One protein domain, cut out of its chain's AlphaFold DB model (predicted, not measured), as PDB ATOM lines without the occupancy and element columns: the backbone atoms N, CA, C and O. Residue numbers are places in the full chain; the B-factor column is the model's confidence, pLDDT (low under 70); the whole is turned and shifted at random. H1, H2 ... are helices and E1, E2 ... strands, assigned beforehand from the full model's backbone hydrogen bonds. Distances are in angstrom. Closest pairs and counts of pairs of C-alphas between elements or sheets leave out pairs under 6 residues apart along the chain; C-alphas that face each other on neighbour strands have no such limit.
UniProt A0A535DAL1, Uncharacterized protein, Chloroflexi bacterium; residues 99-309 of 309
ATOM      1  N   VAL A  99      45.635  17.823 -27.181       92.69
ATOM      2  CA  VAL A  99      44.283  17.368 -26.883       92.69
ATOM      3  C   VAL A  99      44.260  16.894 -25.437       92.69
ATOM      4  O   VAL A  99      45.012  15.991 -25.059       92.69
ATOM      5  N   VAL A 100      43.393  17.503 -24.631       92.88
ATOM      6  CA  VAL A 100      43.130  17.080 -23.254       92.88
ATOM      7  C   VAL A 100      41.644  16.821 -23.113       92.88
ATOM      8  O   VAL A 100      40.836  17.732 -23.279       92.88
ATOM      9  N   ASP A 101      41.292  15.587 -22.787       91.81
ATOM     10  CA  ASP A 101      39.909  15.144 -22.676       91.81
ATOM     11  C   ASP A 101      39.706  14.337 -21.392       91.81
ATOM     12  O   ASP A 101      40.524  13.489 -21.040       91.81
ATOM     13  N   GLY A 102      38.611  14.588 -20.688       91.12
ATOM     14  CA  GLY A 102      38.182  13.760 -19.574       91.12
ATOM     15  C   GLY A 102      36.675  13.764 -19.428       91.12
ATOM     16  O   GLY A 102      36.044  14.821 -19.449       91.12
ATOM     17  N   GLY A 103      36.098  12.582 -19.226       89.75
ATOM     18  CA  GLY A 103      34.662  12.425 -19.037       89.75
ATOM     19  C   GLY A 103      34.175  11.039 -19.423       89.75
ATOM     20  O   GLY A 103      34.895  10.045 -19.315       89.75
ATOM     21  N   ARG A 104      32.937  10.972 -19.907       88.56
ATOM     22  CA  ARG A 104      32.360   9.754 -20.477       88.56
ATOM     23  C   ARG A 104      31.602  10.048 -21.759       88.56
ATOM     24  O   ARG A 104      31.187  11.172 -21.992       88.56
ATOM     25  N   TRP A 105      31.362   9.043 -22.575       84.56
ATOM     26  CA  TRP A 105      30.532   9.160 -23.771       84.56
ATOM     27  C   TRP A 105      29.626   7.934 -23.909       84.56
ATOM     28  O   TRP A 105      29.819   6.927 -23.222       84.56
ATOM     29  N   LEU A 106      28.565   8.057 -24.709       81.94
ATOM     30  CA  LEU A 106      27.572   6.996 -24.886       81.94
ATOM     31  C   LEU A 106      27.877   6.148 -26.115       81.94
ATOM     32  O   LEU A 106      27.937   6.662 -27.229       81.94
ATOM     33  N   LEU A 107      27.949   4.839 -25.907       79.81
ATOM     34  CA  LEU A 107      28.056   3.841 -26.957       79.81
ATOM     35  C   LEU A 107      26.763   3.031 -27.049       79.81
ATOM     36  O   LEU A 107      26.312   2.453 -26.062       79.81
ATOM     37  N   GLY A 108      26.191   2.948 -28.246       78.56
ATOM     38  CA  GLY A 108      24.970   2.192 -28.503       78.56
ATOM     39  C   GLY A 108      25.099   0.689 -28.236       78.56
ATOM     40  O   GLY A 108      26.050   0.042 -28.679       78.56
ATOM     41  N   CYS A 109      24.122   0.095 -27.546       77.88
ATOM     42  CA  CYS A 109      24.108  -1.346 -27.284       77.88
ATOM     43  C   CYS A 109      23.996  -2.174 -28.570       77.88
ATOM     44  O   CYS A 109      24.535  -3.281 -28.623       77.88
ATOM     45  N   SER A 110      23.363  -1.647 -29.625       74.38
ATOM     46  CA  SER A 110      23.319  -2.330 -30.921       74.38
ATOM     47  C   SER A 110      24.718  -2.578 -31.492       74.38
ATOM     48  O   SER A 110      24.973  -3.652 -32.036       74.38
ATOM     49  N   PHE A 111      25.648  -1.644 -31.279       70.12
ATOM     50  CA  PHE A 111      27.039  -1.755 -31.706       70.12
ATOM     51  C   PHE A 111      27.804  -2.817 -30.905       70.12
ATOM     52  O   PHE A 111      28.519  -3.648 -31.467       70.12
ATOM     53  N   VAL A 112      27.602  -2.853 -29.584       69.88
ATOM     54  CA  VAL A 112      28.208  -3.862 -28.699       69.88
ATOM     55  C   VAL A 112      27.766  -5.278 -29.093       69.88
ATOM     56  O   VAL A 112      28.587  -6.187 -29.189       69.88
ATOM     57  N   ILE A 113      26.478  -5.469 -29.388       64.50
ATOM     58  CA  ILE A 113      25.926  -6.778 -29.763       64.50
ATOM     59  C   ILE A 113      26.323  -7.154 -31.195       64.50
ATOM     60  O   ILE A 113      26.687  -8.304 -31.441       64.50
ATOM     61  N   ALA A 114      26.304  -6.215 -32.147       60.22
ATOM     62  CA  ALA A 114      26.665  -6.483 -33.540       60.22
ATOM     63  C   ALA A 114      28.103  -7.006 -33.681       60.22
ATOM     64  O   ALA A 114      28.334  -7.946 -34.445       60.22
ATOM     65  N   GLN A 115      29.049  -6.497 -32.885       55.62
ATOM     66  CA  GLN A 115      30.435  -6.984 -32.870       55.62
ATOM     67  C   GLN A 115      30.562  -8.461 -32.455       55.62
ATOM     68  O   GLN A 115      31.508  -9.141 -32.851       55.62
ATOM     69  N   THR A 116      29.583  -9.011 -31.732       49.84
ATOM     70  CA  THR A 116      29.553 -10.447 -31.397       49.84
ATOM     71  C   THR A 116      29.054 -11.323 -32.543       49.84
ATOM     72  O   THR A 116      29.402 -12.501 -32.612       49.84
ATOM     73  N   SER A 117      28.272 -10.767 -33.475       45.66
ATOM     74  CA  SER A 117      27.618 -11.529 -34.551       45.66
ATOM     75  C   SER A 117      28.583 -12.064 -35.620       45.66
ATOM     76  O   SER A 117      28.231 -12.988 -36.352       45.66
ATOM     77  N   GLY A 118      29.814 -11.539 -35.673       38.75
ATOM     78  CA  GLY A 118      30.907 -12.035 -36.520       38.75
ATOM     79  C   GLY A 118      31.779 -13.117 -35.873       38.75
ATOM     80  O   GLY A 118      32.688 -13.641 -36.519       38.75
ATOM     81  N   MET A 119      31.532 -13.467 -34.607       40.88
ATOM     82  CA  MET A 119      32.305 -14.490 -33.908       40.88
ATOM     83  C   MET A 119      31.780 -15.892 -34.250       40.88
ATOM     84  O   MET A 119      30.568 -16.099 -34.355       40.88
ATOM     85  N   PRO A 120      32.665 -16.890 -34.441       33.12
ATOM     86  CA  PRO A 120      32.247 -18.229 -34.835       33.12
ATOM     87  C   PRO A 120      31.243 -18.797 -33.822       33.12
ATOM     88  O   PRO A 120      31.411 -18.633 -32.616       33.12
ATOM     89  N   GLY A 121      30.198 -19.481 -34.302       31.28
ATOM     90  CA  GLY A 121      29.018 -19.857 -33.506       31.28
ATOM     91  C   GLY A 121      29.282 -20.647 -32.212       31.28
ATOM     92  O   GLY A 121      28.426 -20.673 -31.332       31.28
ATOM     93  N   TRP A 122      30.467 -21.244 -32.041       33.25
ATOM     94  CA  TRP A 122      30.887 -21.877 -30.784       33.25
ATOM     95  C   TRP A 122      31.230 -20.871 -29.666       33.25
ATOM     96  O   TRP A 122      31.173 -21.238 -28.492       33.25
ATOM     97  N   LEU A 123      31.551 -19.620 -30.012       34.22
ATOM     98  CA  LEU A 123      31.742 -18.506 -29.082       34.22
ATOM     99  C   LEU A 123      30.384 -17.912 -28.653       34.22
ATOM    100  O   LEU A 123      30.140 -17.719 -27.463       34.22
ATOM    101  N   LEU A 124      29.451 -17.743 -29.600       33.62
ATOM    102  CA  LEU A 124      28.072 -17.281 -29.352       33.62
ATOM    103  C   LEU A 124      27.232 -18.289 -28.540       33.62
ATOM    104  O   LEU A 124      26.470 -17.905 -27.650       33.62
ATOM    105  N   ALA A 125      27.420 -19.593 -28.771       28.55
ATOM    106  CA  ALA A 125      26.778 -20.663 -27.999       28.55
ATOM    107  C   ALA A 125      27.320 -20.810 -26.560       28.55
ATOM    108  O   ALA A 125      26.761 -21.577 -25.779       28.55
ATOM    109  N   ARG A 126      28.401 -20.098 -26.197       34.69
ATOM    110  CA  ARG A 126      28.922 -20.011 -24.816       34.69
ATOM    111  C   ARG A 126      28.590 -18.691 -24.118       34.69
ATOM    112  O   ARG A 126      28.646 -18.650 -22.894       34.69
ATOM    113  N   ALA A 127      28.214 -17.649 -24.865       35.97
ATOM    114  CA  ALA A 127      27.609 -16.433 -24.313       35.97
ATOM    115  C   ALA A 127      26.139 -16.644 -23.912       35.97
ATOM    116  O   ALA A 127      25.584 -15.891 -23.116       35.97
ATOM    117  N   SER A 128      25.509 -17.707 -24.415       36.09
ATOM    118  CA  SER A 128      24.138 -18.068 -24.088       36.09
ATOM    119  C   SER A 128      24.089 -19.364 -23.272       36.09
ATOM    120  O   SER A 128      24.555 -20.418 -23.694       36.09
ATOM    121  N   LYS A 129      23.442 -19.267 -22.102       35.34
ATOM    122  CA  LYS A 129      23.029 -20.361 -21.202       35.34
ATOM    123  C   LYS A 129      24.069 -20.846 -20.179       35.34
ATOM    124  O   LYS A 129      24.435 -22.017 -20.127       35.34
ATOM    125  N   GLY A 130      24.423 -19.961 -19.248       33.59
ATOM    126  CA  GLY A 130      25.068 -20.338 -17.990       33.59
ATOM    127  C   GLY A 130      24.665 -19.417 -16.831       33.59
ATOM    128  O   GLY A 130      25.313 -18.395 -16.639       33.59
ATOM    129  N   PRO A 131      23.668 -19.763 -15.992       37.03
ATOM    130  CA  PRO A 131      23.285 -18.962 -14.815       37.03
ATOM    131  C   PRO A 131      24.363 -18.914 -13.702       37.03
ATOM    132  O   PRO A 131      24.130 -18.373 -12.622       37.03
ATOM    133  N   GLY A 132      25.550 -19.491 -13.926       36.03
ATOM    134  CA  GLY A 132      26.581 -19.703 -12.904       36.03
ATOM    135  C   GLY A 132      27.538 -18.529 -12.649       36.03
ATOM    136  O   GLY A 132      28.152 -18.496 -11.584       36.03
ATOM    137  N   LEU A 133      27.662 -17.579 -13.587       39.00
ATOM    138  CA  LEU A 133      28.509 -16.379 -13.443       39.00
ATOM    139  C   LEU A 133      27.703 -15.075 -13.493       39.00
ATOM    140  O   LEU A 133      27.995 -14.169 -12.717       39.00
ATOM    141  N   ALA A 134      26.604 -15.035 -14.254       39.12
ATOM    142  CA  ALA A 134      25.600 -13.969 -14.155       39.12
ATOM    143  C   ALA A 134      24.979 -13.860 -12.743       39.12
ATOM    144  O   ALA A 134      24.484 -12.805 -12.373       39.12
ATOM    145  N   SER A 135      25.037 -14.926 -11.926       37.53
ATOM    146  CA  SER A 135      24.638 -14.900 -10.506       37.53
ATOM    147  C   SER A 135      25.741 -14.453  -9.539       37.53
ATOM    148  O   SER A 135      25.466 -14.269  -8.356       37.53
ATOM    149  N   ARG A 136      26.987 -14.289 -10.009       38.53
ATOM    150  CA  ARG A 136      28.112 -13.762  -9.213       38.53
ATOM    151  C   ARG A 136      28.371 -12.281  -9.465       38.53
ATOM    152  O   ARG A 136      28.928 -11.617  -8.596       38.53
ATOM    153  N   ILE A 137      27.929 -11.772 -10.611       41.56
ATOM    154  CA  ILE A 137      27.905 -10.346 -10.919       41.56
ATOM    155  C   ILE A 137      26.715  -9.730 -10.180       41.56
ATOM    156  O   ILE A 137      25.565  -9.829 -10.593       41.56
ATOM    157  N   SER A 138      26.998  -9.132  -9.026       39.44
ATOM    158  CA  SER A 138      26.023  -8.367  -8.241       39.44
ATOM    159  C   SER A 138      26.104  -6.886  -8.628       39.44
ATOM    160  O   SER A 138      26.350  -6.043  -7.770       39.44
ATOM    161  N   ALA A 139      25.975  -6.559  -9.914       40.53
ATOM    162  CA  ALA A 139      25.955  -5.171 -10.375       40.53
ATOM    163  C   ALA A 139      24.500  -4.688 -10.544       40.53
ATOM    164  O   ALA A 139      23.622  -5.480 -10.903       40.53
ATOM    165  N   PRO A 140      24.192  -3.409 -10.260       40.19
ATOM    166  CA  PRO A 140      22.844  -2.887 -10.412       40.19
ATOM    167  C   PRO A 140      22.457  -2.912 -11.895       40.19
ATOM    168  O   PRO A 140      23.075  -2.247 -12.717       40.19
ATOM    169  N   LEU A 141      21.412  -3.681 -12.198       47.75
ATOM    170  CA  LEU A 141      20.762  -3.892 -13.497       47.75
ATOM    171  C   LEU A 141      20.182  -2.593 -14.097       47.75
ATOM    172  O   LEU A 141      18.968  -2.473 -14.265       47.75
ATOM    173  N   ARG A 142      21.000  -1.572 -14.353       54.12
ATOM    174  CA  ARG A 142      20.531  -0.318 -14.946       54.12
ATOM    175  C   ARG A 142      20.931  -0.259 -16.406       54.12
ATOM    176  O   ARG A 142      22.062   0.063 -16.747       54.12
ATOM    177  N   LEU A 143      19.955  -0.570 -17.247       63.34
ATOM    178  CA  LEU A 143      19.956  -0.180 -18.645       63.34
ATOM    179  C   LEU A 143      20.007   1.352 -18.728       63.34
ATOM    180  O   LEU A 143      19.238   2.034 -18.046       63.34
ATOM    181  N   THR A 144      20.910   1.884 -19.545       71.94
ATOM    182  CA  THR A 144      20.965   3.320 -19.832       71.94
ATOM    183  C   THR A 144      20.209   3.566 -21.121       71.94
ATOM    184  O   THR A 144      20.615   3.069 -22.165       71.94
ATOM    185  N   GLU A 145      19.112   4.309 -21.064       73.44
ATOM    186  CA  GLU A 145      18.351   4.667 -22.260       73.44
ATOM    187  C   GLU A 145      19.102   5.721 -23.086       73.44
ATOM    188  O   GLU A 145      19.659   6.677 -22.541       73.44
ATOM    189  N   CYS A 146      19.104   5.560 -24.406       75.75
ATOM    190  CA  CYS A 146      19.609   6.558 -25.340       75.75
ATOM    191  C   CYS A 146      18.820   6.497 -26.651       75.75
ATOM    192  O   CYS A 146      18.557   5.431 -27.201       75.75
ATOM    193  N   THR A 147      18.428   7.661 -27.163       68.31
ATOM    194  CA  THR A 147      17.606   7.771 -28.377       68.31
ATOM    195  C   THR A 147      18.408   7.629 -29.667       68.31
ATOM    196  O   THR A 147      17.822   7.523 -30.740       68.31
ATOM    197  N   SER A 148      19.738   7.645 -29.572       67.12
ATOM    198  CA  SER A 148      20.665   7.521 -30.696       67.12
ATOM    199  C   SER A 148      20.910   6.074 -31.136       67.12
ATOM    200  O   SER A 148      21.450   5.867 -32.219       67.12
ATOM    201  N   ASP A 149      20.512   5.075 -30.341       73.62
ATOM    202  CA  ASP A 149      20.715   3.659 -30.647       73.62
ATOM    203  C   ASP A 149      19.407   2.963 -31.045       73.62
ATOM    204  O   ASP A 149      18.353   3.191 -30.451       73.62
ATOM    205  N   VAL A 150      19.474   2.050 -32.018       69.69
ATOM    206  CA  VAL A 150      18.295   1.301 -32.494       69.69
ATOM    207  C   VAL A 150      17.708   0.351 -31.446       69.69
ATOM    208  O   VAL A 150      16.528   0.015 -31.531       69.69
ATOM    209  N   SER A 151      18.496  -0.079 -30.454       68.81
ATOM    210  CA  SER A 151      17.989  -0.843 -29.309       68.81
ATOM    211  C   SER A 151      17.338   0.050 -28.248       68.81
ATOM    212  O   SER A 151      16.649  -0.466 -27.374       68.81
ATOM    213  N   GLY A 152      17.532   1.372 -28.325       78.25
ATOM    214  CA  GLY A 152      17.089   2.344 -27.325       78.25
ATOM    215  C   GLY A 152      17.967   2.396 -26.072       78.25
ATOM    216  O   GLY A 152      17.636   3.123 -25.134       78.25
ATOM    217  N   PHE A 153      19.072   1.642 -26.036       82.44
ATOM    218  CA  PHE A 153      19.960   1.542 -24.882       82.44
ATOM    219  C   PHE A 153      21.431   1.731 -25.263       82.44
ATOM    220  O   PHE A 153      21.861   1.366 -26.355       82.44
ATOM    221  N   CYS A 154      22.207   2.278 -24.333       82.69
ATOM    222  CA  CYS A 154      23.634   2.535 -24.462       82.69
ATOM    223  C   CYS A 154      24.403   2.030 -23.233       82.69
ATOM    224  O   CYS A 154      23.838   1.781 -22.167       82.69
ATOM    225  N   VAL A 155      25.719   1.946 -23.376       82.50
ATOM    226  CA  VAL A 155      26.683   1.851 -22.277       82.50
ATOM    227  C   VAL A 155      27.535   3.115 -22.251       82.50
ATOM    228  O   VAL A 155      27.718   3.774 -23.272       82.50
ATOM    229  N   PHE A 156      28.053   3.470 -21.081       86.56
ATOM    230  CA  PHE A 156      29.021   4.551 -20.949       86.56
ATOM    231  C   PHE A 156      30.442   4.032 -21.159       86.56
ATOM    232  O   PHE A 156      30.799   2.965 -20.651       86.56
ATOM    233  N   VAL A 157      31.257   4.827 -21.840       87.81
ATOM    234  CA  VAL A 157      32.703   4.648 -21.963       87.81
ATOM    235  C   VAL A 157      33.362   5.832 -21.268       87.81
ATOM    236  O   VAL A 157      33.104   6.975 -21.634       87.81
ATOM    237  N   ASN A 158      34.164   5.580 -20.237       92.25
ATOM    238  CA  ASN A 158      34.989   6.609 -19.612       92.25
ATOM    239  C   ASN A 158      36.226   6.830 -20.477       92.25
ATOM    240  O   ASN A 158      36.855   5.855 -20.893       92.25
ATOM    241  N   ILE A 159      36.604   8.087 -20.674       92.19
ATOM    242  CA  ILE A 159      37.758   8.473 -21.479       92.19
ATOM    243  C   ILE A 159      38.648   9.444 -20.706       92.19
ATOM    244  O   ILE A 159      38.172  10.310 -19.968       92.19
ATOM    245  N   GLY A 160      39.956   9.270 -20.867       94.31
ATOM    246  CA  GLY A 160      40.973  10.203 -20.413       94.31
ATOM    247  C   GLY A 160      42.059  10.326 -21.471       94.31
ATOM    248  O   GLY A 160      42.717   9.339 -21.798       94.31
ATOM    249  N   VAL A 161      42.269  11.534 -21.980       95.00
ATOM    250  CA  VAL A 161      43.275  11.842 -22.997       95.00
ATOM    251  C   VAL A 161      44.138  12.992 -22.525       95.00
ATOM    252  O   VAL A 161      43.647  14.028 -22.087       95.00
ATOM    253  N   ASN A 162      45.441  12.817 -22.654       95.00
ATOM    254  CA  ASN A 162      46.408  13.897 -22.635       95.00
ATOM    255  C   ASN A 162      47.415  13.561 -23.719       95.00
ATOM    256  O   ASN A 162      48.250  12.695 -23.502       95.00
ATOM    257  N   VAL A 163      47.310  14.187 -24.884       94.75
ATOM    258  CA  VAL A 163      48.239  13.990 -26.000       94.75
ATOM    259  C   VAL A 163      48.723  15.354 -26.442       94.75
ATOM    260  O   VAL A 163      47.907  16.236 -26.690       94.75
ATOM    261  N   HIS A 164      50.035  15.542 -26.522       92.62
ATOM    262  CA  HIS A 164      50.607  16.839 -26.854       92.62
ATOM    263  C   HIS A 164      51.971  16.733 -27.521       92.62
ATOM    264  O   HIS A 164      52.711  15.766 -27.328       92.62
ATOM    265  N   VAL A 165      52.324  17.764 -28.281       89.81
ATOM    266  CA  VAL A 165      53.683  17.969 -28.776       89.81
ATOM    267  C   VAL A 165      54.474  18.711 -27.700       89.81
ATOM    268  O   VAL A 165      54.153  19.843 -27.340       89.81
ATOM    269  N   ALA A 166      55.497  18.064 -27.147       83.00
ATOM    270  CA  ALA A 166      56.395  18.673 -26.175       83.00
ATOM    271  C   ALA A 166      57.301  19.725 -26.846       83.00
ATOM    272  O   ALA A 166      57.471  19.748 -28.064       83.00
ATOM    273  N   GLY A 167      57.944  20.593 -26.055       74.88
ATOM    274  CA  GLY A 167      58.728  21.726 -26.585       74.88
ATOM    275  C   GLY A 167      59.938  21.351 -27.462       74.88
ATOM    276  O   GLY A 167      60.503  22.202 -28.142       74.88
ATOM    277  N   ASN A 168      60.349  20.083 -27.461       79.19
ATOM    278  CA  ASN A 168      61.372  19.497 -28.338       79.19
ATOM    279  C   ASN A 168      60.789  18.910 -29.650       79.19
ATOM    280  O   ASN A 168      61.543  18.341 -30.439       79.19
ATOM    281  N   GLY A 169      59.475  19.013 -29.868       82.50
ATOM    282  CA  GLY A 169      58.750  18.453 -31.008       82.50
ATOM    283  C   GLY A 169      58.334  16.985 -30.857       82.50
ATOM    284  O   GLY A 169      57.830  16.413 -31.824       82.50
ATOM    285  N   THR A 170      58.550  16.339 -29.703       87.12
ATOM    286  CA  THR A 170      58.137  14.940 -29.499       87.12
ATOM    287  C   THR A 170      56.659  14.849 -29.156       87.12
ATOM    288  O   THR A 170      56.164  15.571 -28.296       87.12
ATOM    289  N   LEU A 171      55.947  13.940 -29.824       92.00
ATOM    290  CA  LEU A 171      54.569  13.617 -29.477       92.00
ATOM    291  C   LEU A 171      54.558  12.693 -28.255       92.00
ATOM    292  O   LEU A 171      55.071  11.569 -28.313       92.00
ATOM    293  N   GLU A 172      53.959  13.173 -27.175       93.06
ATOM    294  CA  GLU A 172      53.910  12.524 -25.868       93.06
ATOM    295  C   GLU A 172      52.472  12.422 -25.359       93.06
ATOM    296  O   GLU A 172      51.547  13.031 -25.904       93.06
ATOM    297  N   GLY A 173      52.291  11.616 -24.312       94.06
ATOM    298  CA  GLY A 173      51.018  11.482 -23.619       94.06
ATOM    299  C   GLY A 173      50.407  10.089 -23.680       94.06
ATOM    300  O   GLY A 173      51.085   9.094 -23.966       94.06
ATOM    301  N   THR A 174      49.113  10.029 -23.388       95.38
ATOM    302  CA  THR A 174      48.338   8.801 -23.234       95.38
ATOM    303  C   THR A 174      46.877   9.044 -23.617       95.38
ATOM    304  O   THR A 174      46.302  10.083 -23.286       95.38
ATOM    305  N   LEU A 175      46.271   8.060 -24.278       94.69
ATOM    306  CA  LEU A 175      44.826   7.946 -24.455       94.69
ATOM    307  C   LEU A 175      44.373   6.674 -23.746       94.69
ATOM    308  O   LEU A 175      44.895   5.586 -23.981       94.69
ATOM    309  N   ASN A 176      43.411   6.825 -22.852       93.94
ATOM    310  CA  ASN A 176      42.885   5.749 -22.043       93.94
ATOM    311  C   ASN A 176      41.373   5.704 -22.156       93.94
ATOM    312  O   ASN A 176      40.706   6.724 -21.986       93.94
ATOM    313  N   GLU A 177      40.838   4.500 -22.308       91.00
ATOM    314  CA  GLU A 177      39.404   4.283 -22.218       91.00
ATOM    315  C   GLU A 177      39.080   3.100 -21.328       91.00
ATOM    316  O   GLU A 177      39.831   2.127 -21.213       91.00
ATOM    317  N   THR A 178      37.941   3.205 -20.656       88.69
ATOM    318  CA  THR A 178      37.408   2.157 -19.799       88.69
ATOM    319  C   THR A 178      35.920   2.027 -20.040       88.69
ATOM    320  O   THR A 178      35.180   2.997 -19.929       88.69
ATOM    321  N   ILE A 179      35.466   0.807 -20.293       85.38
ATOM    322  CA  ILE A 179      34.061   0.427 -20.213       85.38
ATOM    323  C   ILE A 179      33.868  -0.211 -18.840       85.38
ATOM    324  O   ILE A 179      34.369  -1.317 -18.627       85.38
ATOM    325  N   PRO A 180      33.183   0.450 -17.891       83.00
ATOM    326  CA  PRO A 180      32.811  -0.166 -16.624       83.00
ATOM    327  C   PRO A 180      31.829  -1.321 -16.830       83.00
ATOM    328  O   PRO A 180      31.179  -1.418 -17.872       83.00
ATOM    329  N   GLU A 181      31.682  -2.156 -15.806       79.38
ATOM    330  CA  GLU A 181      30.698  -3.239 -15.790       79.38
ATOM    331  C   GLU A 181      29.264  -2.700 -15.920       79.38
ATOM    332  O   GLU A 181      28.788  -1.934 -15.079       79.38
ATOM    333  N   GLN A 182      28.593  -3.082 -17.006       80.75
ATOM    334  CA  GLN A 182      27.274  -2.613 -17.438       80.75
ATOM    335  C   GLN A 182      26.519  -3.743 -18.156       80.75
ATOM    336  O   GLN A 182      27.029  -4.854 -18.313       80.75
ATOM    337  N   THR A 183      25.289  -3.485 -18.606       76.62
ATOM    338  CA  THR A 183      24.473  -4.481 -19.317       76.62
ATOM    339  C   THR A 183      23.783  -3.898 -20.540       76.62
ATOM    340  O   THR A 183      23.260  -2.788 -20.470       76.62
ATOM    341  N   CYS A 184      23.688  -4.694 -21.605       76.44
ATOM    342  CA  CYS A 184      22.883  -4.405 -22.791       76.44
ATOM    343  C   CYS A 184      21.730  -5.412 -22.942       76.44
ATOM    344  O   CYS A 184      21.857  -6.547 -22.478       76.44
ATOM    345  N   PRO A 185      20.614  -5.052 -23.600       75.81
ATOM    346  CA  PRO A 185      19.587  -6.023 -23.980       75.81
ATOM    347  C   PRO A 185      20.138  -7.023 -25.002       75.81
ATOM    348  O   PRO A 185      20.891  -6.632 -25.880       75.81
ATOM    349  N   ASP A 186      19.746  -8.295 -24.952       70.00
ATOM    350  CA  ASP A 186      20.241  -9.326 -25.890       70.00
ATOM    351  C   ASP A 186      19.368  -9.512 -27.154       70.00
ATOM    352  O   ASP A 186      19.588 -10.430 -27.943       70.00
ATOM    353  N   GLY A 187      18.340  -8.674 -27.331       66.69
ATOM    354  CA  GLY A 187      17.361  -8.766 -28.422       66.69
ATOM    355  C   GLY A 187      16.308  -9.877 -28.269       66.69
ATOM    356  O   GLY A 187      15.314  -9.865 -28.990       66.69
ATOM    357  N   ASN A 188      16.463 -10.789 -27.304       67.31
ATOM    358  CA  ASN A 188      15.550 -11.902 -27.012       67.31
ATOM    359  C   ASN A 188      14.781 -11.716 -25.689       67.31
ATOM    360  O   ASN A 188      14.191 -12.662 -25.164       67.31
ATOM    361  N   GLY A 189      14.783 -10.496 -25.145       66.25
ATOM    362  CA  GLY A 189      14.156 -10.157 -23.864       66.25
ATOM    363  C   GLY A 189      15.026 -10.447 -22.636       66.25
ATOM    364  O   GLY A 189      14.544 -10.302 -21.513       66.25
ATOM    365  N   GLY A 190      16.284 -10.850 -22.832       71.19
ATOM    366  CA  GLY A 190      17.299 -10.983 -21.795       71.19
ATOM    367  C   GLY A 190      18.301  -9.826 -21.802       71.19
ATOM    368  O   GLY A 190      18.130  -8.812 -22.482       71.19
ATOM    369  N   THR A 191      19.360  -9.975 -21.008       73.31
ATOM    370  CA  THR A 191      20.459  -9.005 -20.918       73.31
ATOM    371  C   THR A 191      21.801  -9.717 -21.006       73.31
ATOM    372  O   THR A 191      21.927 -10.877 -20.611       73.31
ATOM    373  N   VAL A 192      22.801  -9.004 -21.511       72.69
ATOM    374  CA  VAL A 192      24.188  -9.448 -21.600       72.69
ATOM    375  C   VAL A 192      25.089  -8.477 -20.846       72.69
ATOM    376  O   VAL A 192      24.891  -7.262 -20.916       72.69
ATOM    377  N   ALA A 193      26.060  -9.010 -20.108       73.19
ATOM    378  CA  ALA A 193      27.051  -8.209 -19.401       73.19
ATOM    379  C   ALA A 193      28.111  -7.667 -20.374       73.19
ATOM    380  O   ALA A 193      28.577  -8.375 -21.273       73.19
ATOM    381  N   VAL A 194      28.493  -6.411 -20.164       74.62
ATOM    382  CA  VAL A 194      29.480  -5.660 -20.940       74.62
ATOM    383  C   VAL A 194      30.492  -5.080 -19.957       74.62
ATOM    384  O   VAL A 194      30.107  -4.475 -18.960       74.62
ATOM    385  N   GLY A 195      31.783  -5.244 -20.231       73.50
ATOM    386  CA  GLY A 195      32.825  -4.792 -19.309       73.50
ATOM    387  C   GLY A 195      32.989  -5.674 -18.065       73.50
ATOM    388  O   GLY A 195      32.306  -6.688 -17.919       73.50
ATOM    389  N   PRO A 196      33.912  -5.299 -17.163       77.88
ATOM    390  CA  PRO A 196      34.852  -4.195 -17.288       77.88
ATOM    391  C   PRO A 196      35.936  -4.475 -18.340       77.88
ATOM    392  O   PRO A 196      36.545  -5.544 -18.335       77.88
ATOM    393  N   PHE A 197      36.208  -3.498 -19.201       80.06
ATOM    394  CA  PHE A 197      37.349  -3.501 -20.119       80.06
ATOM    395  C   PHE A 197      38.073  -2.170 -20.038       80.06
ATOM    396  O   PHE A 197      37.435  -1.127 -19.932       80.06
ATOM    397  N   HIS A 198      39.391  -2.204 -20.123       87.06
ATOM    398  CA  HIS A 198      40.234  -1.026 -20.119       87.06
ATOM    399  C   HIS A 198      41.387  -1.224 -21.095       87.06
ATOM    400  O   HIS A 198      41.989  -2.302 -21.132       87.06
ATOM    401  N   PHE A 199      41.728  -0.181 -21.841       89.00
ATOM    402  CA  PHE A 199      42.996  -0.125 -22.546       89.00
ATOM    403  C   PHE A 199      43.715   1.198 -22.295       89.00
ATOM    404  O   PHE A 199      43.106   2.235 -22.028       89.00
ATOM    405  N   THR A 200      45.035   1.129 -22.420       92.81
ATOM    406  CA  THR A 200      45.939   2.275 -22.408       92.81
ATOM    407  C   THR A 200      46.698   2.299 -23.714       92.81
ATOM    408  O   THR A 200      47.370   1.318 -24.050       92.81
ATOM    409  N   SER A 201      46.665   3.416 -24.430       93.31
ATOM    410  CA  SER A 201      47.448   3.632 -25.639       93.31
ATOM    411  C   SER A 201      48.360   4.851 -25.523       93.31
ATOM    412  O   SER A 201      48.099   5.798 -24.784       93.31
ATOM    413  N   LYS A 202      49.479   4.810 -26.249       95.12
ATOM    414  CA  LYS A 202      50.474   5.886 -26.289       95.12
ATOM    415  C   LYS A 202      50.807   6.255 -27.732       95.12
ATOM    416  O   LYS A 202      50.836   5.359 -28.577       95.12
ATOM    417  N   PRO A 203      51.089   7.533 -28.038       93.81
ATOM    418  CA  PRO A 203      51.509   7.938 -29.375       93.81
ATOM    419  C   PRO A 203      52.865   7.332 -29.756       93.81
ATOM    420  O   PRO A 203      53.070   6.938 -30.899       93.81
ATOM    421  N   THR A 204      53.780   7.193 -28.798       92.50
ATOM    422  CA  THR A 204      55.114   6.604 -28.985       92.50
ATOM    423  C   THR A 204      55.360   5.523 -27.924       92.50
ATOM    424  O   THR A 204      55.965   5.785 -26.881       92.50
ATOM    425  N   PRO A 205      54.858   4.288 -28.128       91.56
ATOM    426  CA  PRO A 205      55.035   3.208 -27.164       91.56
ATOM    427  C   PRO A 205      56.515   2.894 -26.909       91.56
ATOM    428  O   PRO A 205      57.289   2.748 -27.864       91.56
ATOM    429  N   PRO A 206      56.920   2.709 -25.639       87.12
ATOM    430  CA  PRO A 206      58.305   2.415 -25.301       87.12
ATOM    431  C   PRO A 206      58.737   1.075 -25.904       87.12
ATOM    432  O   PRO A 206      57.978   0.108 -25.909       87.12
ATOM    433  N   ASN A 207      59.992   0.997 -26.353       88.69
ATOM    434  CA  ASN A 207      60.595  -0.204 -26.949       88.69
ATOM    435  C   ASN A 207      59.936  -0.672 -28.263       88.69
ATOM    436  O   ASN A 207      60.021  -1.850 -28.610       88.69
ATOM    437  N   THR A 208      59.298   0.235 -29.005       89.12
ATOM    438  CA  THR A 208      58.733  -0.048 -30.332       89.12
ATOM    439  C   THR A 208      59.209   0.979 -31.360       89.12
ATOM    440  O   THR A 208      59.711   2.039 -30.997       89.12
ATOM    441  N   ASN A 209      59.028   0.674 -32.647       89.75
ATOM    442  CA  ASN A 209      59.225   1.634 -33.743       89.75
ATOM    443  C   ASN A 209      57.911   2.322 -34.159       89.75
ATOM    444  O   ASN A 209      57.840   2.912 -35.236       89.75
ATOM    445  N   LEU A 210      56.850   2.176 -33.360       90.62
ATOM    446  CA  LEU A 210      55.536   2.725 -33.666       90.62
ATOM    447  C   LEU A 210      55.510   4.210 -33.304       90.62
ATOM    448  O   LEU A 210      55.902   4.600 -32.205       90.62
ATOM    449  N   VAL A 211      55.050   5.028 -34.248       91.62
ATOM    450  CA  VAL A 211      54.962   6.482 -34.096       91.62
ATOM    451  C   VAL A 211      53.579   6.927 -34.550       91.62
ATOM    452  O   VAL A 211      53.202   6.776 -35.719       91.62
ATOM    453  N   GLY A 212      52.809   7.419 -33.592       92.88
ATOM    454  CA  GLY A 212      51.503   8.016 -33.796       92.88
ATOM    455  C   GLY A 212      51.601   9.408 -34.406       92.88
ATOM    456  O   GLY A 212      52.666   9.857 -34.831       92.88
ATOM    457  N   CYS A 213      50.476  10.103 -34.451       93.50
ATOM    458  CA  CYS A 213      50.437  11.500 -34.859       93.50
ATOM    459  C   CYS A 213      49.370  12.263 -34.087       93.50
ATOM    460  O   CYS A 213      48.453  11.679 -33.511       93.50
ATOM    461  N   LEU A 214      49.518  13.581 -34.107       93.62
ATOM    462  CA  LEU A 214      48.507  14.546 -33.729       93.62
ATOM    463  C   LEU A 214      48.367  15.503 -34.910       93.62
ATOM    464  O   LEU A 214      49.352  15.877 -35.546       93.62
ATOM    465  N   THR A 215      47.136  15.842 -35.258       92.38
ATOM    466  CA  THR A 215      46.842  16.905 -36.213       92.38
ATOM    467  C   THR A 215      45.709  17.727 -35.657       92.38
ATOM    468  O   THR A 215      44.637  17.187 -35.393       92.38
ATOM    469  N   VAL A 216      45.949  19.026 -35.502       90.81
ATOM    470  CA  VAL A 216      44.973  19.979 -34.979       90.81
ATOM    471  C   VAL A 216      44.508  20.900 -36.103       90.81
ATOM    472  O   VAL A 216      45.308  21.502 -36.816       90.81
ATOM    473  N   ASN A 217      43.193  21.036 -36.258       88.94
ATOM    474  CA  ASN A 217      42.579  22.076 -37.068       88.94
ATOM    475  C   ASN A 217      42.083  23.197 -36.159       88.94
ATOM    476  O   ASN A 217      41.059  23.090 -35.485       88.94
ATOM    477  N   THR A 218      42.814  24.303 -36.196       77.88
ATOM    478  CA  THR A 218      42.575  25.489 -35.369       77.88
ATOM    479  C   THR A 218      41.341  26.282 -35.777       77.88
ATOM    480  O   THR A 218      40.817  27.044 -34.975       77.88
ATOM    481  N   THR A 219      40.865  26.125 -37.014       83.38
ATOM    482  CA  THR A 219      39.675  26.841 -37.500       83.38
ATOM    483  C   THR A 219      38.396  26.174 -37.013       83.38
ATOM    484  O   THR A 219      37.391  26.845 -36.796       83.38
ATOM    485  N   THR A 220      38.419  24.849 -36.861       84.25
ATOM    486  CA  THR A 220      37.247  24.066 -36.457       84.25
ATOM    487  C   THR A 220      37.324  23.545 -35.025       84.25
ATOM    488  O   THR A 220      36.357  22.929 -34.583       84.25
ATOM    489  N   HIS A 221      38.425  23.808 -34.310       86.69
ATOM    490  CA  HIS A 221      38.703  23.289 -32.964       86.69
ATOM    491  C   HIS A 221      38.594  21.762 -32.906       86.69
ATOM    492  O   HIS A 221      37.972  21.176 -32.021       86.69
ATOM    493  N   GLN A 222      39.175  21.105 -33.909       89.88
ATOM    494  CA  GLN A 222      39.164  19.654 -34.006       89.88
ATOM    495  C   GLN A 222      40.571  19.086 -34.013       89.88
ATOM    496  O   GLN A 222      41.510  19.730 -34.479       89.88
ATOM    497  N   ALA A 223      40.701  17.847 -33.560       91.62
ATOM    498  CA  ALA A 223      41.938  17.101 -33.642       91.62
ATOM    499  C   ALA A 223      41.695  15.679 -34.135       91.62
ATOM    500  O   ALA A 223      40.641  15.097 -33.884       91.62
ATOM    501  N   ALA A 224      42.693  15.122 -34.809       92.06
ATOM    502  CA  ALA A 224      42.824  13.692 -35.041       92.06
ATOM    503  C   ALA A 224      44.115  13.205 -34.379       92.06
ATOM    504  O   ALA A 224      45.153  13.870 -34.454       92.06
ATOM    505  N   VAL A 225      44.047  12.043 -33.744       92.50
ATOM    506  CA  VAL A 225      45.138  11.440 -32.986       92.50
ATOM    507  C   VAL A 225      45.264   9.977 -33.371       92.50
ATOM    508  O   VAL A 225      44.272   9.257 -33.421       92.50
ATOM    509  N   ILE A 226      46.501   9.530 -33.583       92.19
ATOM    510  CA  ILE A 226      46.840   8.109 -33.618       92.19
ATOM    511  C   ILE A 226      47.667   7.769 -32.396       92.19
ATOM    512  O   ILE A 226      48.717   8.366 -32.150       92.19
ATOM    513  N   THR A 227      47.221   6.746 -31.678       93.44
ATOM    514  CA  THR A 227      47.972   6.103 -30.601       93.44
ATOM    515  C   THR A 227      48.039   4.597 -30.823       93.44
ATOM    516  O   THR A 227      47.378   4.053 -31.701       93.44
ATOM    517  N   TYR A 228      48.853   3.909 -30.029       90.50
ATOM    518  CA  TYR A 228      48.989   2.459 -30.076       90.50
ATOM    519  C   TYR A 228      48.762   1.855 -28.706       90.50
ATOM    520  O   TYR A 228      49.345   2.313 -27.721       90.50
ATOM    521  N   VAL A 229      47.936   0.816 -28.643       89.94
ATOM    522  CA  VAL A 229      47.600   0.143 -27.388       89.94
ATOM    523  C   VAL A 229      48.849  -0.488 -26.781       89.94
ATOM    524  O   VAL A 229      49.507  -1.334 -27.380       89.94
ATOM    525  N   THR A 230      49.168  -0.083 -25.560       90.81
ATOM    526  CA  THR A 230      50.314  -0.563 -24.777       90.81
ATOM    527  C   THR A 230      49.910  -1.572 -23.713       90.81
ATOM    528  O   THR A 230      50.696  -2.449 -23.363       90.81
ATOM    529  N   GLN A 231      48.678  -1.469 -23.222       89.94
ATOM    530  CA  GLN A 231      48.146  -2.336 -22.188       89.94
ATOM    531  C   GLN A 231      46.646  -2.515 -22.391       89.94
ATOM    532  O   GLN A 231      45.944  -1.584 -22.777       89.94
ATOM    533  N   ILE A 232      46.172  -3.717 -22.085       84.31
ATOM    534  CA  ILE A 232      44.759  -4.028 -21.903       84.31
ATOM    535  C   ILE A 232      44.584  -4.641 -20.514       84.31
ATOM    536  O   ILE A 232      45.499  -5.273 -19.984       84.31
ATOM    537  N   SER A 233      43.433  -4.419 -19.898       81.69
ATOM    538  CA  SER A 233      43.051  -5.056 -18.640       81.69
ATOM    539  C   SER A 233      41.530  -5.089 -18.505       81.69
ATOM    540  O   SER A 233      40.808  -4.504 -19.312       81.69
ATOM    541  N   GLY A 234      41.032  -5.785 -17.488       73.50
ATOM    542  CA  GLY A 234      39.603  -6.018 -17.294       73.50
ATOM    543  C   GLY A 234      39.289  -7.505 -17.312       73.50
ATOM    544  O   GLY A 234      40.193  -8.330 -17.182       73.50
ATOM    545  N   LEU A 235      38.008  -7.847 -17.428       60.03
ATOM    546  CA  LEU A 235      37.568  -9.236 -17.510       60.03
ATOM    547  C   LEU A 235      38.007  -9.808 -18.860       60.03
ATOM    548  O   LEU A 235      37.297  -9.745 -19.859       60.03
ATOM    549  N   GLU A 236      39.233 -10.333 -18.870       51.06
ATOM    550  CA  GLU A 236      39.774 -11.083 -19.983       51.06
ATOM    551  C   GLU A 236      38.811 -12.209 -20.346       51.06
ATOM    552  O   GLU A 236      38.155 -12.833 -19.509       51.06
ATOM    553  N   THR A 237      38.723 -12.416 -21.648       47.66
ATOM    554  CA  THR A 237      38.025 -13.475 -22.357       47.66
ATOM    555  C   THR A 237      38.449 -14.863 -21.884       47.66
ATOM    556  O   THR A 237      39.100 -15.602 -22.616       47.66
ATOM    557  N   GLU A 238      38.061 -15.261 -20.677       43.00
ATOM    558  CA  GLU A 238      37.996 -16.670 -20.325       43.00
ATOM    559  C   GLU A 238      36.939 -17.307 -21.242       43.00
ATOM    560  O   GLU A 238      35.780 -16.866 -21.238       43.00
ATOM    561  N   PRO A 239      37.292 -18.310 -22.068       41.41
ATOM    562  CA  PRO A 239      36.351 -18.946 -22.984       41.41
ATOM    563  C   PRO A 239      35.171 -19.592 -22.234       41.41
ATOM    564  O   PRO A 239      35.227 -20.759 -21.848       41.41
ATOM    565  N   GLY A 240      34.065 -18.859 -22.077       43.00
ATOM    566  CA  GLY A 240      32.899 -19.277 -21.282       43.00
ATOM    567  C   GLY A 240      32.469 -18.302 -20.178       43.00
ATOM    568  O   GLY A 240      31.602 -18.665 -19.386       43.00
ATOM    569  N   SER A 241      33.035 -17.091 -20.112       44.31
ATOM    570  CA  SER A 241      32.670 -16.066 -19.118       44.31
ATOM    571  C   SER A 241      31.277 -15.450 -19.314       44.31
ATOM    572  O   SER A 241      30.702 -14.940 -18.357       44.31
ATOM    573  N   GLY A 242      30.712 -15.515 -20.527       51.69
ATOM    574  CA  GLY A 242      29.406 -14.922 -20.843       51.69
ATOM    575  C   GLY A 242      29.409 -13.394 -20.989       51.69
ATOM    576  O   GLY A 242      28.337 -12.794 -20.992       51.69
ATOM    577  N   ILE A 243      30.589 -12.772 -21.099       53.94
ATOM    578  CA  ILE A 243      30.774 -11.317 -21.211       53.94
ATOM    579  C   ILE A 243      31.147 -10.959 -22.652       53.94
ATOM    580  O   ILE A 243      32.000 -11.609 -23.259       53.94
ATOM    581  N   VAL A 244      30.519  -9.916 -23.195       59.03
ATOM    582  CA  VAL A 244      30.820  -9.392 -24.536       59.03
ATOM    583  C   VAL A 244      31.996  -8.427 -24.461       59.03
ATOM    584  O   VAL A 244      31.955  -7.490 -23.668       59.03
ATOM    585  N   GLN A 245      33.023  -8.636 -25.296       58.41
ATOM    586  CA  GLN A 245      34.130  -7.685 -25.432       58.41
ATOM    587  C   GLN A 245      33.602  -6.325 -25.890       58.41
ATOM    588  O   GLN A 245      33.001  -6.212 -26.953       58.41
ATOM    589  N   GLY A 246      33.835  -5.303 -25.066       56.25
ATOM    590  CA  GLY A 246      33.438  -3.931 -25.366       56.25
ATOM    591  C   GLY A 246      34.381  -3.226 -26.344       56.25
ATOM    592  O   GLY A 246      33.928  -2.338 -27.050       56.25
ATOM    593  N   PHE A 247      35.649  -3.651 -26.427       61.81
ATOM    594  CA  PHE A 247      36.644  -3.137 -27.373       61.81
ATOM    595  C   PHE A 247      37.202  -4.259 -28.257       61.81
ATOM    596  O   PHE A 247      37.548  -5.325 -27.749       61.81
ATOM    597  N   LEU A 248      37.372  -3.995 -29.556       66.31
ATOM    598  CA  LEU A 248      38.081  -4.871 -30.502       66.31
ATOM    599  C   LEU A 248      39.549  -4.446 -30.690       66.31
ATOM    600  O   LEU A 248      40.072  -4.461 -31.803       66.31
ATOM    601  N   VAL A 249      40.221  -4.051 -29.606       71.19
ATOM    602  CA  VAL A 249      41.634  -3.644 -29.637       71.19
ATOM    603  C   VAL A 249      42.504  -4.624 -28.852       71.19
ATOM    604  O   VAL A 249      42.108  -5.127 -27.802       71.19
ATOM    605  N   GLY A 250      43.699  -4.906 -29.369       74.56
ATOM    606  CA  GLY A 250      44.725  -5.706 -28.704       74.56
ATOM    607  C   GLY A 250      45.985  -4.883 -28.459       74.56
ATOM    608  O   GLY A 250      46.146  -3.800 -29.012       74.56
ATOM    609  N   VAL A 251      46.912  -5.394 -27.647       83.00
ATOM    610  CA  VAL A 251      48.223  -4.743 -27.478       83.00
ATOM    611  C   VAL A 251      48.930  -4.656 -28.835       83.00
ATOM    612  O   VAL A 251      49.037  -5.649 -29.553       83.00
ATOM    613  N   GLY A 252      49.403  -3.461 -29.184       79.62
ATOM    614  CA  GLY A 252      49.996  -3.128 -30.478       79.62
ATOM    615  C   GLY A 252      49.000  -2.652 -31.540       79.62
ATOM    616  O   GLY A 252      49.445  -2.202 -32.594       79.62
ATOM    617  N   SER A 253      47.687  -2.712 -31.287       84.19
ATOM    618  CA  SER A 253      46.677  -2.153 -32.194       84.19
ATOM    619  C   SER A 253      46.833  -0.640 -32.327       84.19
ATOM    620  O   SER A 253      47.089   0.051 -31.340       84.19
ATOM    621  N   GLU A 254      46.661  -0.142 -33.551       87.50
ATOM    622  CA  GLU A 254      46.517   1.286 -33.842       87.50
ATOM    623  C   GLU A 254      45.125   1.757 -33.393       87.50
ATOM    624  O   GLU A 254      44.143   1.027 -33.529       87.50
ATOM    625  N   VAL A 255      45.070   2.948 -32.807       87.62
ATOM    626  CA  VAL A 255      43.859   3.614 -32.328       87.62
ATOM    627  C   VAL A 255      43.793   4.975 -32.994       87.62
ATOM    628  O   VAL A 255      44.561   5.872 -32.633       87.62
ATOM    629  N   ASP A 256      42.874   5.111 -33.942       88.19
ATOM    630  CA  ASP A 256      42.479   6.381 -34.535       88.19
ATOM    631  C   ASP A 256      41.368   7.009 -33.692       88.19
ATOM    632  O   ASP A 256      40.330   6.390 -33.452       88.19
ATOM    633  N   ALA A 257      41.589   8.241 -33.245       89.44
ATOM    634  CA  ALA A 257      40.604   9.014 -32.511       89.44
ATOM    635  C   ALA A 257      40.482  10.428 -33.082       89.44
ATOM    636  O   ALA A 257      41.473  11.031 -33.498       89.44
ATOM    637  N   SER A 258      39.277  10.988 -33.056       90.00
ATOM    638  CA  SER A 258      39.035  12.395 -33.344       90.00
ATOM    639  C   SER A 258      38.260  13.078 -32.238       90.00
ATOM    640  O   SER A 258      37.458  12.473 -31.533       90.00
ATOM    641  N   PHE A 259      38.529  14.367 -32.093       90.19
ATOM    642  CA  PHE A 259      38.011  15.200 -31.026       90.19
ATOM    643  C   PHE A 259      37.512  16.498 -31.630       90.19
ATOM    644  O   PHE A 259      38.152  17.069 -32.515       90.19
ATOM    645  N   ARG A 260      36.376  16.974 -31.139       89.31
ATOM    646  CA  ARG A 260      35.820  18.279 -31.466       89.31
ATOM    647  C   ARG A 260      35.495  19.001 -30.178       89.31
ATOM    648  O   ARG A 260      34.607  18.595 -29.431       89.31
ATOM    649  N   ASP A 261      36.205  20.092 -29.985       88.69
ATOM    650  CA  ASP A 261      35.993  21.032 -28.907       88.69
ATOM    651  C   ASP A 261      34.977  22.081 -29.384       88.69
ATOM    652  O   ASP A 261      35.163  22.772 -30.387       88.69
ATOM    653  N   SER A 262      33.839  22.147 -28.700       82.69
ATOM    654  CA  SER A 262      32.762  23.092 -29.003       82.69
ATOM    655  C   SER A 262      33.083  24.526 -28.580       82.69
ATOM    656  O   SER A 262      32.333  25.444 -28.922       82.69
ATOM    657  N   GLN A 263      34.155  24.712 -27.806       78.69
ATOM    658  CA  GLN A 263      34.559  25.936 -27.119       78.69
ATOM    659  C   GLN A 263      33.523  26.443 -26.095       78.69
ATOM    660  O   GLN A 263      33.697  27.525 -25.534       78.69
ATOM    661  N   GLN A 264      32.447  25.687 -25.841       70.25
ATOM    662  CA  GLN A 264      31.316  26.078 -24.985       70.25
ATOM    663  C   GLN A 264      31.079  25.137 -23.790       70.25
ATOM    664  O   GLN A 264      30.236  25.438 -22.943       70.25
ATOM    665  N   SER A 265      31.830  24.041 -23.678       60.03
ATOM    666  CA  SER A 265      31.974  23.265 -22.437       60.03
ATOM    667  C   SER A 265      32.896  24.024 -21.453       60.03
ATOM    668  O   SER A 265      33.634  24.904 -21.898       60.03
ATOM    669  N   PRO A 266      32.850  23.796 -20.122       59.16
ATOM    670  CA  PRO A 266      32.285  22.631 -19.453       59.16
ATOM    671  C   PRO A 266      30.911  22.843 -18.833       59.16
ATOM    672  O   PRO A 266      30.555  23.931 -18.393       59.16
ATOM    673  N   SER A 267      30.212  21.718 -18.670       48.75
ATOM    674  CA  SER A 267      28.895  21.534 -18.046       48.75
ATOM    675  C   SER A 267      27.714  21.524 -19.023       48.75
ATOM    676  O   SER A 267      27.548  22.369 -19.889       48.75
ATOM    677  N   GLN A 268      26.891  20.487 -18.873       50.97
ATOM    678  CA  GLN A 268      25.806  20.050 -19.750       50.97
ATOM    679  C   GLN A 268      24.637  21.052 -19.884       50.97
ATOM    680  O   GLN A 268      23.521  20.732 -19.473       50.97
ATOM    681  N   GLN A 269      24.849  22.251 -20.428       50.25
ATOM    682  CA  GLN A 269      23.806  23.287 -20.450       50.25
ATOM    683  C   GLN A 269      23.415  23.844 -21.823       50.25
ATOM    684  O   GLN A 269      22.529  24.695 -21.874       50.25
ATOM    685  N   THR A 270      23.932  23.324 -22.936       50.62
ATOM    686  CA  THR A 270      23.476  23.731 -24.278       50.62
ATOM    687  C   THR A 270      23.421  22.563 -25.267       50.62
ATOM    688  O   THR A 270      23.972  21.488 -25.035       50.62
ATOM    689  N   GLU A 271      22.703  22.779 -26.374       59.22
ATOM    690  CA  GLU A 271      22.561  21.858 -27.515       59.22
ATOM    691  C   GLU A 271      23.896  21.563 -28.232       59.22
ATOM    692  O   GLU A 271      23.956  20.656 -29.058       59.22
ATOM    693  N   VAL A 272      24.965  22.309 -27.924       70.44
ATOM    694  CA  VAL A 272      26.291  22.162 -28.534       70.44
ATOM    695  C   VAL A 272      27.225  21.502 -27.528       70.44
ATOM    696  O   VAL A 272      27.641  22.127 -26.557       70.44
ATOM    697  N   ARG A 273      27.520  20.220 -27.748       77.00
ATOM    698  CA  ARG A 273      28.417  19.423 -26.905       77.00
ATOM    699  C   ARG A 273      29.774  19.262 -27.569       77.00
ATOM    700  O   ARG A 273      29.877  19.309 -28.797       77.00
ATOM    701  N   ASP A 274      30.785  19.024 -26.744       85.88
ATOM    702  CA  ASP A 274      32.023  18.410 -27.211       85.88
ATOM    703  C   ASP A 274      31.713  17.003 -27.703       85.88
ATOM    704  O   ASP A 274      30.812  16.325 -27.193       85.88
ATOM    705  N   MET A 275      32.437  16.573 -28.722       85.62
ATOM    706  CA  MET A 275      32.155  15.299 -29.353       85.62
ATOM    707  C   MET A 275      33.458  14.598 -29.718       85.62
ATOM    708  O   MET A 275      34.444  15.250 -30.067       85.62
ATOM    709  N   LEU A 276      33.451  13.271 -29.669       87.94
ATOM    710  CA  LEU A 276      34.622  12.466 -30.000       87.94
ATOM    711  C   LEU A 276      34.255  11.216 -30.800       87.94
ATOM    712  O   LEU A 276      33.137  10.711 -30.712       87.94
ATOM    713  N   ASN A 277      35.222  10.720 -31.563       83.38
ATOM    714  CA  ASN A 277      35.206   9.392 -32.159       83.38
ATOM    715  C   ASN A 277      36.449   8.659 -31.686       83.38
ATOM    716  O   ASN A 277      37.555   9.153 -31.877       83.38
ATOM    717  N   ALA A 278      36.279   7.502 -31.078       76.81
ATOM    718  CA  ALA A 278      37.364   6.642 -30.647       76.81
ATOM    719  C   ALA A 278      36.843   5.200 -30.661       76.81
ATOM    720  O   ALA A 278      35.620   4.981 -30.714       76.81
ATOM    721  N   PRO A 279      37.731   4.192 -30.598       71.56
ATOM    722  CA  PRO A 279      37.310   2.845 -30.269       71.56
ATOM    723  C   PRO A 279      36.329   2.857 -29.085       71.56
ATOM    724  O   PRO A 279      36.422   3.686 -28.204       71.56
ATOM    725  N   PRO A 280      35.340   1.966 -29.045       60.97
ATOM    726  CA  PRO A 280      35.177   0.843 -29.943       60.97
ATOM    727  C   PRO A 280      34.492   1.163 -31.276       60.97
ATOM    728  O   PRO A 280      34.305   0.222 -32.038       60.97
ATOM    729  N   VAL A 281      34.127   2.414 -31.592       63.56
ATOM    730  CA  VAL A 281      33.487   2.746 -32.881       63.56
ATOM    731  C   VAL A 281      34.378   2.282 -34.043       63.56
ATOM    732  O   VAL A 281      35.562   2.598 -34.099       63.56
ATOM    733  N   ALA A 282      33.814   1.474 -34.948       55.12
ATOM    734  CA  ALA A 282      34.564   0.816 -36.025       55.12
ATOM    735  C   ALA A 282      34.738   1.695 -37.273       55.12
ATOM    736  O   ALA A 282      35.640   1.451 -38.075       55.12
ATOM    737  N   ASP A 283      33.876   2.700 -37.440       59.41
ATOM    738  CA  ASP A 283      33.948   3.646 -38.548       59.41
ATOM    739  C   ASP A 283      35.045   4.673 -38.246       59.41
ATOM    740  O   ASP A 283      34.808   5.753 -37.704       59.41
ATOM    741  N   ILE A 284      36.278   4.286 -38.576       62.62
ATOM    742  CA  ILE A 284      37.451   5.160 -38.559       62.62
ATOM    743  C   ILE A 284      37.265   6.193 -39.672       62.62
ATOM    744  O   ILE A 284      37.555   5.945 -40.844       62.62
ATOM    745  N   ASP A 285      36.740   7.354 -39.309       69.56
ATOM    746  CA  ASP A 285      36.517   8.484 -40.212       69.56
ATOM    747  C   ASP A 285      37.592   9.575 -40.072       69.56
ATOM    748  O   ASP A 285      37.561  10.587 -40.774       69.56
ATOM    749  N   SER A 286      38.561   9.349 -39.185       81.75
ATOM    750  CA  SER A 286      39.690  10.231 -38.917       81.75
ATOM    751  C   SER A 286      41.009   9.500 -39.127       81.75
ATOM    752  O   SER A 286      41.112   8.308 -38.865       81.75
ATOM    753  N   HIS A 287      42.015  10.214 -39.629       87.50
ATOM    754  CA  HIS A 287      43.364   9.695 -39.803       87.50
ATOM    755  C   HIS A 287      44.365  10.862 -39.832       87.50
ATOM    756  O   HIS A 287      44.517  11.559 -40.840       87.50
ATOM    757  N   CYS A 288      45.091  11.090 -38.729       89.38
ATOM    758  CA  CYS A 288      45.967  12.266 -38.613       89.38
ATOM    759  C   CYS A 288      47.125  12.292 -39.624       89.38
ATOM    760  O   CYS A 288      47.526  13.364 -40.065       89.38
ATOM    761  N   ARG A 289      47.628  11.139 -40.094       89.69
ATOM    762  CA  ARG A 289      48.737  11.098 -41.076       89.69
ATOM    763  C   ARG A 289      48.369  11.722 -42.416       89.69
ATOM    764  O   ARG A 289      49.236  12.225 -43.122       89.69
ATOM    765  N   THR A 290      47.095  11.648 -42.778       87.88
ATOM    766  CA  THR A 290      46.550  12.227 -44.007       87.88
ATOM    767  C   THR A 290      45.859  13.566 -43.748       87.88
ATOM    768  O   THR A 290      45.313  14.154 -44.679       87.88
ATOM    769  N   GLY A 291      45.887  14.059 -42.502       83.62
ATOM    770  CA  GLY A 291      45.199  15.275 -42.074       83.62
ATOM    771  C   GLY A 291      43.674  15.160 -42.088       83.62
ATOM    772  O   GLY A 291      42.985  16.179 -42.066       83.62
ATOM    773  N   VAL A 292      43.134  13.939 -42.158       85.75
ATOM    774  CA  VAL A 292      41.690  13.706 -42.147       85.75
ATOM    775  C   VAL A 292      41.210  13.751 -40.704       85.75
ATOM    776  O   VAL A 292      41.658  12.981 -39.858       85.75
ATOM    777  N   ILE A 293      40.282  14.659 -40.430       82.81
ATOM    778  CA  ILE A 293      39.627  14.793 -39.135       82.81
ATOM    779  C   ILE A 293      38.189  14.306 -39.292       82.81
ATOM    780  O   ILE A 293      37.498  14.721 -40.226       82.81
ATOM    781  N   GLY A 294      37.775  13.429 -38.379       74.25
ATOM    782  CA  GLY A 294      36.460  12.803 -38.381       74.25
ATOM    783  C   GLY A 294      35.314  13.800 -38.218       74.25
ATOM    784  O   GLY A 294      35.474  14.907 -37.694       74.25
ATOM    785  N   ASN A 295      34.142  13.401 -38.701       69.19
ATOM    786  CA  ASN A 295      32.887  14.139 -38.621       69.19
ATOM    787  C   ASN A 295      31.763  13.360 -37.914       69.19
ATOM    788  O   ASN A 295      30.727  13.953 -37.607       69.19
ATOM    789  N   GLN A 296      31.956  12.072 -37.643       62.53
ATOM    790  CA  GLN A 296      31.069  11.227 -36.863       62.53
ATOM    791  C   GLN A 296      31.522  11.270 -35.422       62.53
ATOM    792  O   GLN A 296      32.593  10.783 -35.098       62.53
ATOM    793  N   LEU A 297      30.736  11.884 -34.550       64.31
ATOM    794  CA  LEU A 297      31.172  12.080 -33.181       64.31
ATOM    795  C   LEU A 297      30.041  11.678 -32.235       64.31
ATOM    796  O   LEU A 297      28.890  12.077 -32.419       64.31
ATOM    797  N   ALA A 298      30.370  10.857 -31.243       76.44
ATOM    798  CA  ALA A 298      29.504  10.615 -30.108       76.44
ATOM    799  C   ALA A 298      29.560  11.833 -29.186       76.44
ATOM    800  O   ALA A 298      30.632  12.391 -28.933       76.44
ATOM    801  N   ASP A 299      28.400  12.238 -28.674       80.88
ATOM    802  CA  ASP A 299      28.332  13.315 -27.696       80.88
ATOM    803  C   ASP A 299      29.106  12.922 -26.440       80.88
ATOM    804  O   ASP A 299      28.799  11.914 -25.784       80.88
ATOM    805  N   GLN A 300      30.060  13.766 -26.056       83.38
ATOM    806  CA  GLN A 300      30.659  13.644 -24.748       83.38
ATOM    807  C   GLN A 300      29.638  14.049 -23.681       83.38
ATOM    808  O   GLN A 300      28.940  15.068 -23.751       83.38
ATOM    809  N   GLN A 301      29.543  13.225 -22.651       78.94
ATOM    810  CA  GLN A 301      28.693  13.437 -21.503       78.94
ATOM    811  C   GLN A 301      29.532  13.617 -20.244       78.94
ATOM    812  O   GLN A 301      30.361  12.786 -19.900       78.94
ATOM    813  N   PHE A 302      29.222  14.662 -19.477       76.44
ATOM    814  CA  PHE A 302      29.830  14.882 -18.164       76.44
ATOM    815  C   PHE A 302      31.370  14.948 -18.240       76.44
ATOM    816  O   PHE A 302      32.070  14.182 -17.589       76.44
ATOM    817  N   GLY A 303      31.885  15.855 -19.063       81.56
ATOM    818  CA  GLY A 303      33.311  16.014 -19.319       81.56
ATOM    819  C   GLY A 303      33.601  17.307 -20.066       81.56
ATOM    820  O   GLY A 303      32.723  18.174 -20.149       81.56
ATOM    821  N   ASN A 304      34.821  17.418 -20.578       88.38
ATOM    822  CA  ASN A 304      35.240  18.492 -21.471       88.38
ATOM    823  C   ASN A 304      36.386  18.009 -22.365       88.38
ATOM    824  O   ASN A 304      37.323  17.384 -21.864       88.38
ATOM    825  N   ILE A 305      36.364  18.410 -23.634       89.25
ATOM    826  CA  ILE A 305      37.479  18.274 -24.575       89.25
ATOM    827  C   ILE A 305      38.125  19.648 -24.737       89.25
ATOM    828  O   ILE A 305      37.436  20.631 -24.972       89.25
ATOM    829  N   ASN A 306      39.450  19.718 -24.628       88.81
ATOM    830  CA  ASN A 306      40.234  20.893 -24.994       88.81
ATOM    831  C   ASN A 306      41.131  20.539 -26.174       88.81
ATOM    832  O   ASN A 306      41.966  19.638 -26.051       88.81
ATOM    833  N   VAL A 307      40.997  21.266 -27.283       88.00
ATOM    834  CA  VAL A 307      41.876  21.141 -28.454       88.00
ATOM    835  C   VAL A 307      42.596  22.461 -28.702       88.00
ATOM    836  O   VAL A 307      41.951  23.495 -28.882       88.00
ATOM    837  N   ARG A 308      43.931  22.430 -28.782       83.00
ATOM    838  CA  ARG A 308      44.743  23.633 -29.018       83.00
ATOM    839  C   ARG A 308      45.935  23.375 -29.945       83.00
ATOM    840  O   ARG A 308      46.446  22.257 -29.943       83.00
ATOM    841  N   PRO A 309      46.372  24.378 -30.730       61.09
ATOM    842  CA  PRO A 309      47.664  24.373 -31.421       61.09
ATOM    843  C   PRO A 309      48.877  24.654 -30.518       61.09
ATOM    844  O   PRO A 309      48.705  25.217 -29.413       61.09
TER     845      PRO A 309
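Overview. This is residues 99 to 309 of the 309 residues of an uncharacterized protein of Chloroflexi bacterium (UniProt A0A535DAL1). A small, closed and flattened barrel of eight strands, in which the long strands E1, E2, E3 and E6 make one wall and E9 and E10 cross over them in the other, while E8 and E11 bend from wall to wall. Beyond one end of the barrel the hairpin of E4 and E5 prolongs E3 and E6, with the short helices H1 and H2 and loops of low model confidence, among them residues 128 to 143 and 235 to 248, at that end; E7 pairs with E8 outside the ring. The printed part has 211 residues, with two named helices and eleven named strands in the order E1, H1, H2, then E2 to E11; round the ring run E1, E2, E3, E6, E8, E9, E10, E11 and back to E1, all antiparallel. The class is mostly strand, though under half of the residues are in named elements. The whole is compact, with a radius of gyration of the C-alphas of 17.8 A, and spans 55 by 44 by 27 A.

Along the chain. E1, residues 99 to 108, begins at C-alpha 99 at (44.283, 17.368, -26.883), bends by 74 degrees at residue 102 and is 24.6 A long. H1 is residues 109 to 114 and H2 residues 121 to 127. E2, residues 153 to 165, runs 37.7 A from C-alpha 153 at (19.960, 1.542, -24.882). E3 is residues 171 to 179, 26.1 A long, followed by E4, residues 182 to 185, E5, residues 191 to 194, and E6, residues 197 to 202. E7 is residues 213 to 217. E8, residues 222 to 234, is 30.6 A long and bends by 78 degrees at residue 230. E9 is residues 254 to 260, 20.2 A long, and E10 residues 275 to 277. E11, residues 298 to 308, bends by 114 degrees at residue 302 and ends at C-alpha 308 at (44.743, 23.633, -29.018).

Arrangement. In the barrel, E1 and E2 are antiparallel at 162 degrees, with N 101 and O 161 2.9 A apart, within hydrogen-bond range. E2 and E3 form a hairpin, with N 160 and O 176 at 2.9 A. E3 pairs with E6 through N 179 and O 197, 2.8 A. E6 pairs with E8 through N 200 and O 231, 2.9 A. E8 is staggered: E6 and E7 lie on one side of it, beside residues 227 to 234 and 222 to 226, and E9 on the other side. E7 to E11 form a meander, each strand the antiparallel neighbour of the one before, for instance with N 215 and O 224 at 2.9 A, N 225 and O 257 at 2.8 A, N 258 and O 277 at 2.8 A and N 298 and O 276 at 2.8 A. E11 and E1 close the ring, with N 301 and O 104 at 2.7 A. E3 runs on into E4 at 59 degrees, and E5 runs on into E6 at 31 degrees. The hairpin of E4 and E5 has N 184 and O 192 at 2.9 A. H1 is on the barrel; its closest C-alpha pair with E2 is Cys 109 and Cys 154, 4.8 A, and with E4 Cys 109 and Cys 184, 5.6 A. H2 is not on the barrel and is apart from H1. Every O i to N i+4 pair is within hydrogen-bond range in H1, and 2 of 3 in H2.

Size, cuts and confidence. The C-alphas of Asn 168 and Gly 189, the two farthest apart, are 55.9 A from each other. The printed part has no cut and ends at residue 309, the chain's last. The links H2 to E2, E8 to E9, E9 to E10 and E10 to E11 are long. Mean pLDDT of the printed part is 73.6; 70 residues are under 70, among them 112 to 143 and 235 to 248, and H2 has a mean of 33.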